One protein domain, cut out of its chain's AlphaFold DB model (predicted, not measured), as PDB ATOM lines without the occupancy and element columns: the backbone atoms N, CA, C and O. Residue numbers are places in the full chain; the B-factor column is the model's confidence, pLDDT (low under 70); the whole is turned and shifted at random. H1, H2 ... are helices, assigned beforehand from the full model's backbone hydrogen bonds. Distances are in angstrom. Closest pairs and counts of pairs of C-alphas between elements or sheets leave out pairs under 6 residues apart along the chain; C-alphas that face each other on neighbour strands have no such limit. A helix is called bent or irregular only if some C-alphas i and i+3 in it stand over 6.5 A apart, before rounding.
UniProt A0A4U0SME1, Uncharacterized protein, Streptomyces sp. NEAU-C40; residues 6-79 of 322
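Overview. This is residues 6 to 79 of the 322 residues of an uncharacterized protein of Streptomyces sp. NEAU-C40 (UniProt A0A4U0SME1). A long helix, H4, has three shorter ones round it: H1 crosses it, H2 meets it at residues 61 to 65 and runs away from it, and H3 makes a loose hairpin with it. The printed part has 74 residues with four named helices, H1 to H4 in order, and no named strand: all helix. It is compact, radius of gyration of the C-alphas 12.0 A, spanning 29 by 26 by 21 A.

Along the chain. H1, residues 6 to 14, 12.5 A long, begins at C-alpha 6 (152.587, 164.606, 133.073). H2, residues 22 to 34, 18.7 A, is irregular: C-alphas 24 and 27 are 7.7 A apart. H3 is residues 45 to 52, 10.6 A. H4, residues 60 to 78, 26.3 A, ends at C-alpha 78 (158.334, 172.728, 149.582).

Arrangement. H4 is the hub. Its residues 68 to 73 touch H1, about perpendicular at 85 degrees; the closest C-alphas, of Ala 8 and Ala 69, are 4.8 A apart. H2 touches H4 with residues 24 to 28 alone, closest C-alphas Ile 25 and Glu 62, 5.3 A. H3 and H4, a helical hairpin, only just touch, with 3 pairs of C-alphas within 8 A, the closest those of Pro 45 and Leu 67, 6.8 A. H1 and H3 are apart. Every O i to N i+4 pair is within hydrogen-bond range in H1, H3 and H4, and 5 of 9 in H2.

Size, cuts and confidence. The printed part has no cut, and its three links are short. Residues 16 to 19 and 55 to 58 have pLDDT under 70.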
ATOM      1  N   ALA A   6     151.923 164.038 134.250       82.56
ATOM      2  CA  ALA A   6     152.587 164.606 133.073       82.56
ATOM      3  C   ALA A   6     153.829 165.424 133.466       82.56
ATOM      4  O   ALA A   6     154.887 165.273 132.860       82.56
ATOM      5  N   PHE A   7     153.716 166.203 134.546       85.38
ATOM      6  CA  PHE A   7     154.836 166.924 135.148       85.38
ATOM      7  C   PHE A   7     155.974 165.972 135.544       85.38
ATOM      8  O   PHE A   7     157.112 166.169 135.136       85.38
ATOM      9  N   ALA A   8     155.666 164.872 136.239       85.62
ATOM     10  CA  ALA A   8     156.672 163.889 136.627       85.62
ATOM     11  C   ALA A   8     157.367 163.217 135.431       85.62
ATOM     12  O   ALA A   8     158.556 162.902 135.510       85.62
ATOM     13  N   ILE A   9     156.654 162.986 134.322       85.31
ATOM     14  CA  ILE A   9     157.261 162.486 133.079       85.31
ATOM     15  C   ILE A   9     158.251 163.517 132.533       85.31
ATOM     16  O   ILE A   9     159.385 163.145 132.232       85.31
ATOM     17  N   GLN A  10     157.853 164.791 132.463       83.94
ATOM     18  CA  GLN A  10     158.718 165.874 131.996       83.94
ATOM     19  C   GLN A  10     159.980 166.002 132.863       83.94
ATOM     20  O   GLN A  10     161.081 165.946 132.324       83.94
ATOM     21  N   CYS A  11     159.855 166.013 134.195       83.38
ATOM     22  CA  CYS A  11     161.011 166.070 135.098       83.38
ATOM     23  C   CYS A  11     162.006 164.919 134.864       83.38
ATOM     24  O   CYS A  11     163.217 165.125 134.881       83.38
ATOM     25  N   ARG A  12     161.527 163.693 134.600       81.62
ATOM     26  CA  ARG A  12     162.422 162.559 134.287       81.62
ATOM     27  C   ARG A  12     163.149 162.736 132.958       81.62
ATOM     28  O   ARG A  12     164.289 162.284 132.846       81.62
ATOM     29  N   VAL A  13     162.485 163.331 131.967       81.00
ATOM     30  CA  VAL A  13     163.085 163.649 130.665       81.00
ATOM     31  C   VAL A  13     164.161 164.719 130.832       81.00
ATOM     32  O   VAL A  13     165.277 164.523 130.351       81.00
ATOM     33  N   ASP A  14     163.868 165.787 131.572       78.19
ATOM     34  CA  ASP A  14     164.801 166.893 131.819       78.19
ATOM     35  C   ASP A  14     166.048 166.423 132.578       78.19
ATOM     36  O   ASP A  14     167.179 166.777 132.240       78.19
ATOM     37  N   GLU A  15     165.865 165.520 133.541       73.12
ATOM     38  CA  GLU A  15     166.960 164.874 134.264       73.12
ATOM     39  C   GLU A  15     167.709 163.799 133.454       73.12
ATOM     40  O   GLU A  15     168.594 163.126 133.990       73.12
ATOM     41  N   ARG A  16     167.365 163.603 132.172       68.19
ATOM     42  CA  ARG A  16     167.938 162.580 131.274       68.19
ATOM     43  C   ARG A  16     167.903 161.173 131.870       68.19
ATOM     44  O   ARG A  16     168.806 160.363 131.654       68.19
ATOM     45  N   ARG A  17     166.865 160.872 132.649       68.31
ATOM     46  CA  ARG A  17     166.690 159.545 133.237       68.31
ATOM     47  C   ARG A  17     166.248 158.550 132.175       68.31
ATOM     48  O   ARG A  17     165.815 158.913 131.084       68.31
ATOM     49  N   THR A  18     166.316 157.267 132.528       66.00
ATOM     50  CA  THR A  18     165.784 156.185 131.701       66.00
ATOM     51  C   THR A  18     164.371 156.533 131.241       66.00
ATOM     52  O   THR A  18     163.492 156.801 132.071       66.00
ATOM     53  N   ILE A  19     164.175 156.533 129.920       68.62
ATOM     54  CA  ILE A  19     162.888 156.812 129.286       68.62
ATOM     55  C   ILE A  19     161.844 155.907 129.934       68.62
ATOM     56  O   ILE A  19     161.946 154.678 129.895       68.62
ATOM     57  N   THR A  20     160.846 156.523 130.563       72.06
ATOM     58  CA  THR A  20     159.741 155.774 131.158       72.06
ATOM     59  C   THR A  20     158.855 155.309 130.020       72.06
ATOM     60  O   THR A  20     158.137 156.105 129.417       72.06
ATOM     61  N   ARG A  21     158.942 154.024 129.672       78.06
ATOM     62  CA  ARG A  21     158.136 153.480 128.581       78.06
ATOM     63  C   ARG A  21     156.662 153.486 129.009       78.06
ATOM     64  O   ARG A  21     156.363 152.986 130.096       78.06
ATOM     65  N   PRO A  22     155.725 153.985 128.181       74.75
ATOM     66  CA  PRO A  22     154.316 154.102 128.564       74.75
ATOM     67  C   PRO A  22     153.685 152.787 129.045       74.75
ATOM     68  O   PRO A  22     152.878 152.784 129.973       74.75
ATOM     69  N   HIS A  23     154.089 151.649 128.468       79.69
ATOM     70  CA  HIS A  23     153.600 150.335 128.891       79.69
ATOM     71  C   HIS A  23     154.046 149.958 130.309       79.69
ATOM     72  O   HIS A  23     153.279 149.320 131.024       79.69
ATOM     73  N   SER A  24     155.233 150.397 130.741       79.69
ATOM     74  CA  SER A  24     155.789 150.090 132.062       79.69
ATOM     75  C   SER A  24     155.066 150.800 133.204       79.69
ATOM     76  O   SER A  24     155.241 150.407 134.344       79.69
ATOM     77  N   ILE A  25     154.268 151.835 132.917       83.50
ATOM     78  CA  ILE A  25     153.455 152.553 133.915       83.50
ATOM     79  C   ILE A  25     151.952 152.462 133.634       83.50
ATOM     80  O   ILE A  25     151.147 153.054 134.348       83.50
ATOM     81  N   ARG A  26     151.533 151.696 132.619       83.81
ATOM     82  CA  ARG A  26     150.135 151.638 132.161       83.81
ATOM     83  C   ARG A  26     149.170 151.178 133.252       83.81
ATOM     84  O   ARG A  26     148.065 151.708 133.345       83.81
ATOM     85  N   ARG A  27     149.584 150.213 134.081       83.00
ATOM     86  CA  ARG A  27     148.792 149.726 135.222       83.00
ATOM     87  C   ARG A  27     148.541 150.843 136.235       83.00
ATOM     88  O   ARG A  27     147.399 151.052 136.625       83.00
ATOM     89  N   LEU A  28     149.588 151.590 136.588       84.62
ATOM     90  CA  LEU A  28     149.492 152.757 137.463       84.62
ATOM     91  C   LEU A  28     148.544 153.808 136.868       84.62
ATOM     92  O   LEU A  28     147.596 154.216 137.527       84.62
ATOM     93  N   LEU A  29     148.739 154.186 135.600       84.56
ATOM     94  CA  LEU A  29     147.918 155.204 134.932       84.56
ATOM     95  C   LEU A  29     146.424 154.846 134.878       84.56
ATOM     96  O   LEU A  29     145.588 155.742 134.936       84.56
ATOM     97  N   ARG A  30     146.084 153.553 134.785       85.06
ATOM     98  CA  ARG A  30     144.692 153.072 134.813       85.06
ATOM     99  C   ARG A  30     144.089 153.043 136.214       85.06
ATOM    100  O   ARG A  30     142.896 153.282 136.351       85.06
ATOM    101  N   ALA A  31     144.889 152.734 137.232       83.50
ATOM    102  CA  ALA A  31     144.418 152.632 138.611       83.50
ATOM    103  C   ALA A  31     144.249 154.003 139.285       83.50
ATOM    104  O   ALA A  31     143.386 154.164 140.139       83.50
ATOM    105  N   LEU A  32     145.046 155.001 138.887       83.06
ATOM    106  CA  LEU A  32     145.026 156.337 139.484       83.06
ATOM    107  C   LEU A  32     143.631 157.006 139.453       83.06
ATOM    108  O   LEU A  32     143.171 157.409 140.517       83.06
ATOM    109  N   PRO A  33     142.898 157.076 138.321       82.00
ATOM    110  CA  PRO A  33     141.558 157.673 138.297       82.00
ATOM    111  C   PRO A  33     140.552 156.997 139.241       82.00
ATOM    112  O   PRO A  33     139.728 157.677 139.842       82.00
ATOM    113  N   ALA A  34     140.647 155.673 139.411       83.12
ATOM    114  CA  ALA A  34     139.766 154.906 140.295       83.12
ATOM    115  C   ALA A  34     140.032 155.168 141.789       83.12
ATOM    116  O   ALA A  34     139.231 154.783 142.637       83.12
ATOM    117  N   ALA A  35     141.139 155.835 142.128       82.00
ATOM    118  CA  ALA A  35     141.452 156.220 143.496       82.00
ATOM    119  C   ALA A  35     140.685 157.472 143.961       82.00
ATOM    120  O   ALA A  35     140.764 157.816 145.139       82.00
ATOM    121  N   GLY A  36     139.997 158.187 143.061       79.56
ATOM    122  CA  GLY A  36     139.245 159.403 143.400       79.56
ATOM    123  C   GLY A  36     140.101 160.564 143.925       79.56
ATOM    124  O   GLY A  36     139.559 161.510 144.484       79.56
ATOM    125  N   ALA A  37     141.427 160.495 143.778       80.62
ATOM    126  CA  ALA A  37     142.343 161.558 144.184       80.62
ATOM    127  C   ALA A  37     142.487 162.603 143.067       80.62
ATOM    128  O   ALA A  37     142.539 162.261 141.882       80.62
ATOM    129  N   THR A  38     142.584 163.871 143.448       80.12
ATOM    130  CA  THR A  38     142.764 165.003 142.525       80.12
ATOM    131  C   THR A  38     144.244 165.324 142.302       80.12
ATOM    132  O   THR A  38     144.645 165.702 141.196       80.12
ATOM    133  N   SER A  39     145.074 165.055 143.311       83.56
ATOM    134  CA  SER A  39     146.529 165.166 143.306       83.56
ATOM    135  C   SER A  39     147.176 163.878 143.819       83.56
ATOM    136  O   SER A  39     146.617 163.145 144.636       83.56
ATOM    137  N   LEU A  40     148.406 163.600 143.379       85.31
ATOM    138  CA  LEU A  40     149.205 162.511 143.957       85.31
ATOM    139  C   LEU A  40     149.593 162.781 145.421       85.31
ATOM    140  O   LEU A  40     149.955 161.836 146.122       85.31
ATOM    141  N   LEU A  41     149.513 164.037 145.876       85.94
ATOM    142  CA  LEU A  41     149.799 164.438 147.257       85.94
ATOM    143  C   LEU A  41     148.627 164.198 148.223       85.94
ATOM    144  O   LEU A  41     148.851 164.197 149.429       85.94
ATOM    145  N   ASP A  42     147.422 163.905 147.718       86.25
ATOM    146  CA  ASP A  42     146.215 163.683 148.540       86.25
ATOM    147  C   ASP A  42     146.325 162.438 149.442       86.25
ATOM    148  O   ASP A  42     145.520 162.234 150.350       86.25
ATOM    149  N   ARG A  43     147.303 161.561 149.185       86.12
ATOM    150  CA  ARG A  43     147.566 160.352 149.974       86.12
ATOM    151  C   ARG A  43     149.058 160.213 150.253       86.12
ATOM    152  O   ARG A  43     149.898 160.616 149.447       86.12
ATOM    153  N   SER A  44     149.397 159.574 151.371       85.69
ATOM    154  CA  SER A  44     150.789 159.235 151.669       85.69
ATOM    155  C   SER A  44     151.352 158.224 150.653       85.69
ATOM    156  O   SER A  44     150.595 157.426 150.083       85.69
ATOM    157  N   PRO A  45     152.680 158.209 150.424       85.50
ATOM    158  CA  PRO A  45     153.326 157.187 149.600       85.50
ATOM    159  C   PRO A  45     152.968 155.758 150.030       85.50
ATOM    160  O   PRO A  45     152.763 154.890 149.186       85.50
ATOM    161  N   GLU A  46     152.857 155.517 151.335       85.56
ATOM    162  CA  GLU A  46     152.502 154.228 151.926       85.56
ATOM    163  C   GLU A  46     151.065 153.831 151.584       85.56
ATOM    164  O   GLU A  46     150.835 152.716 151.116       85.56
ATOM    165  N   ALA A  47     150.112 154.757 151.714       86.50
ATOM    166  CA  ALA A  47     148.718 154.520 151.346       86.50
ATOM    167  C   ALA A  47     148.567 154.214 149.848       86.50
ATOM    168  O   ALA A  47     147.789 153.341 149.459       86.50
ATOM    169  N   TRP A  48     149.349 154.889 149.003       87.56
ATOM    170  CA  TRP A  48     149.410 154.592 147.577       87.56
ATOM    171  C   TRP A  48     149.981 153.202 147.278       87.56
ATOM    172  O   TRP A  48     149.440 152.494 146.428       87.56
ATOM    173  N   MET A  49     151.058 152.797 147.963       85.88
ATOM    174  CA  MET A  49     151.658 151.468 147.792       85.88
ATOM    175  C   MET A  49     150.675 150.354 148.169       85.88
ATOM    176  O   MET A  49     150.553 149.384 147.419       85.88
ATOM    177  N   THR A  50     149.942 150.525 149.273       86.94
ATOM    178  CA  THR A  50     148.905 149.585 149.718       86.94
ATOM    179  C   THR A  50     147.747 149.518 148.725       86.94
ATOM    180  O   THR A  50     147.367 148.428 148.307       86.94
ATOM    181  N   TYR A  51     147.225 150.667 148.280       86.25
ATOM    182  CA  TYR A  51     146.109 150.726 147.328       86.25
ATOM    183  C   TYR A  51     146.439 150.067 145.980       86.25
ATOM    184  O   TYR A  51     145.630 149.332 145.420       86.25
ATOM    185  N   LEU A  52     147.641 150.310 145.455       84.06
ATOM    186  CA  LEU A  52     148.068 149.771 144.161       84.06
ATOM    187  C   LEU A  52     148.549 148.315 144.251       84.06
ATOM    188  O   LEU A  52     148.793 147.686 143.215       84.06
ATOM    189  N   GLY A  53     148.688 147.777 145.467       80.12
ATOM    190  CA  GLY A  53     149.145 146.412 145.710       80.12
ATOM    191  C   GLY A  53     150.509 146.144 145.075       80.12
ATOM    192  O   GLY A  53     150.678 145.146 144.370       80.12
ATOM    193  N   PHE A  54     151.463 147.069 145.227       74.44
ATOM    194  CA  PHE A  54     152.838 146.827 144.784       74.44
ATOM    195  C   PHE A  54     153.513 145.851 145.754       74.44
ATOM    196  O   PHE A  54     153.736 146.194 146.913       74.44
ATOM    197  N   SER A  55     153.845 144.644 145.287       63.22
ATOM    198  CA  SER A  55     154.709 143.721 146.031       63.22
ATOM    199  C   SER A  55     156.183 144.016 145.733       63.22
ATOM    200  O   SER A  55     156.506 144.693 144.756       63.22
ATOM    201  N   ASN A  56     157.106 143.496 146.549       62.00
ATOM    202  CA  ASN A  56     158.548 143.658 146.304       62.00
ATOM    203  C   ASN A  56     159.006 143.033 144.968       62.00
ATOM    204  O   ASN A  56     160.027 143.440 144.423       62.00
ATOM    205  N   GLU A  57     158.231 142.092 144.420       61.50
ATOM    206  CA  GLU A  57     158.533 141.350 143.187       61.50
ATOM    207  C   GLU A  57     157.831 141.919 141.943       61.50
ATOM    208  O   GLU A  57     158.336 141.782 140.829       61.50
ATOM    209  N   ARG A  58     156.668 142.573 142.097       61.53
ATOM    210  CA  ARG A  58     155.868 143.099 140.978       61.53
ATOM    211  C   ARG A  58     155.660 144.599 141.096       61.53
ATOM    212  O   ARG A  58     155.170 145.106 142.099       61.53
ATOM    213  N   GLY A  59     155.917 145.304 140.000       70.25
ATOM    214  CA  GLY A  59     155.616 146.728 139.899       70.25
ATOM    215  C   GLY A  59     156.733 147.645 140.400       70.25
ATOM    216  O   GLY A  59     156.469 148.780 140.791       70.25
ATOM    217  N   HIS A  60     157.985 147.171 140.427       77.25
ATOM    218  CA  HIS A  60     159.128 147.972 140.880       77.25
ATOM    219  C   HIS A  60     159.274 149.278 140.078       77.25
ATOM    220  O   HIS A  60     159.583 150.320 140.657       77.25
ATOM    221  N   ILE A  61     159.019 149.252 138.764       81.69
ATOM    222  CA  ILE A  61     159.118 150.437 137.898       81.69
ATOM    223  C   ILE A  61     157.988 151.424 138.207       81.69
ATOM    224  O   ILE A  61     158.251 152.614 138.369       81.69
ATOM    225  N   GLU A  62     156.755 150.947 138.345       84.19
ATOM    226  CA  GLU A  62     155.582 151.752 138.692       84.19
ATOM    227  C   GLU A  62     155.720 152.374 140.076       84.19
ATOM    228  O   GLU A  62     155.515 153.577 140.234       84.19
ATOM    229  N   ARG A  63     156.145 151.581 141.064       85.38
ATOM    230  CA  ARG A  63     156.465 152.053 142.411       85.38
ATOM    231  C   ARG A  63     157.539 153.132 142.356       85.38
ATOM    232  O   ARG A  63     157.392 154.190 142.963       85.38
ATOM    233  N   ARG A  64     158.620 152.892 141.607       84.56
ATOM    234  CA  ARG A  64     159.710 153.862 141.444       84.56
ATOM    235  C   ARG A  64     159.218 155.149 140.788       84.56
ATOM    236  O   ARG A  64     159.616 156.227 141.221       84.56
ATOM    237  N   PHE A  65     158.364 155.042 139.774       87.12
ATOM    238  CA  PHE A  65     157.762 156.188 139.103       87.12
ATOM    239  C   PHE A  65     156.849 156.986 140.022       87.12
ATOM    240  O   PHE A  65     156.956 158.206 140.065       87.12
ATOM    241  N   LEU A  66     156.010 156.315 140.803       88.00
ATOM    242  CA  LEU A  66     155.103 156.976 141.729       88.00
ATOM    243  C   LEU A  66     155.856 157.747 142.817       88.00
ATOM    244  O   LEU A  66     155.549 158.909 143.071       88.00
ATOM    245  N   LEU A  67     156.884 157.135 143.408       86.88
ATOM    246  CA  LEU A  67     157.724 157.803 144.406       86.88
ATOM    247  C   LEU A  67     158.484 158.997 143.815       86.88
ATOM    248  O   LEU A  67     158.688 159.987 144.509       86.88
ATOM    249  N   ASP A  68     158.892 158.914 142.544       84.62
ATOM    250  CA  ASP A  68     159.442 160.067 141.825       84.62
ATOM    251  C   ASP A  68     158.417 161.176 141.656       84.62
ATOM    252  O   ASP A  68     158.702 162.318 141.990       84.62
ATOM    253  N   ALA A  69     157.227 160.841 141.161       87.88
ATOM    254  CA  ALA A  69     156.181 161.814 140.896       87.88
ATOM    255  C   ALA A  69     155.770 162.565 142.169       87.88
ATOM    256  O   ALA A  69     155.719 163.793 142.166       87.88
ATOM    257  N   ILE A  70     155.570 161.841 143.275       88.69
ATOM    258  CA  ILE A  70     155.319 162.443 144.591       88.69
ATOM    259  C   ILE A  70     156.512 163.309 145.015       88.69
ATOM    260  O   ILE A  70     156.328 164.432 145.475       88.69
ATOM    261  N   GLY A  71     157.737 162.812 144.830       86.06
ATOM    262  CA  GLY A  71     158.954 163.552 145.148       86.06
ATOM    263  C   GLY A  71     159.101 164.855 144.363       86.06
ATOM    264  O   GLY A  71     159.568 165.833 144.934       86.06
ATOM    265  N   TYR A  72     158.716 164.901 143.088       85.50
ATOM    266  CA  TYR A  72     158.764 166.117 142.272       85.50
ATOM    267  C   TYR A  72     157.702 167.128 142.672       85.50
ATOM    268  O   TYR A  72     157.997 168.310 142.786       85.50
ATOM    269  N   LEU A  73     156.479 166.668 142.928       86.81
ATOM    270  CA  LEU A  73     155.403 167.554 143.365       86.81
ATOM    271  C   LEU A  73     155.711 168.185 144.722       86.81
ATOM    272  O   LEU A  73     155.518 169.384 144.895       86.81
ATOM    273  N   ARG A  74     156.281 167.405 145.646       85.56
ATOM    274  CA  ARG A  74     156.760 167.937 146.924       85.56
ATOM    275  C   ARG A  74     157.858 168.973 146.755       85.56
ATOM    276  O   ARG A  74     157.908 169.898 147.539       85.56
ATOM    277  N   ASP A  75     158.739 168.845 145.766       83.69
ATOM    278  CA  ASP A  75     159.775 169.863 145.523       83.69
ATOM    279  C   ASP A  75     159.179 171.195 145.063       83.69
ATOM    280  O   ASP A  75     159.710 172.248 145.403       83.69
ATOM    281  N   VAL A  76     158.075 171.151 144.313       83.94
ATOM    282  CA  VAL A  76     157.352 172.356 143.887       83.94
ATOM    283  C   VAL A  76     156.667 173.028 145.078       83.94
ATOM    284  O   VAL A  76     156.729 174.244 145.203       83.94
ATOM    285  N   GLU A  77     156.046 172.246 145.963       82.94
ATOM    286  CA  GLU A  77     155.354 172.758 147.152       82.94
ATOM    287  C   GLU A  77     156.326 173.250 148.236       82.94
ATOM    288  O   GLU A  77     156.151 174.317 148.816       82.94
ATOM    289  N   GLU A  78     157.375 172.475 148.505       81.75
ATOM    290  CA  GLU A  78     158.334 172.728 149.582       81.75
ATOM    291  C   GLU A  78     159.462 173.699 149.202       81.75
ATOM    292  O   GLU A  78     160.240 174.107 150.075       81.75
ATOM    293  N   GLY A  79     159.574 174.023 147.913       81.62
ATOM    294  CA  GLY A  79     160.643 174.824 147.338       81.62
ATOM    295  C   GLY A  79     161.934 174.043 147.067       81.62
ATOM    296  O   GLY A  79     162.209 172.978 147.628       81.62
TER     297      GLY A  79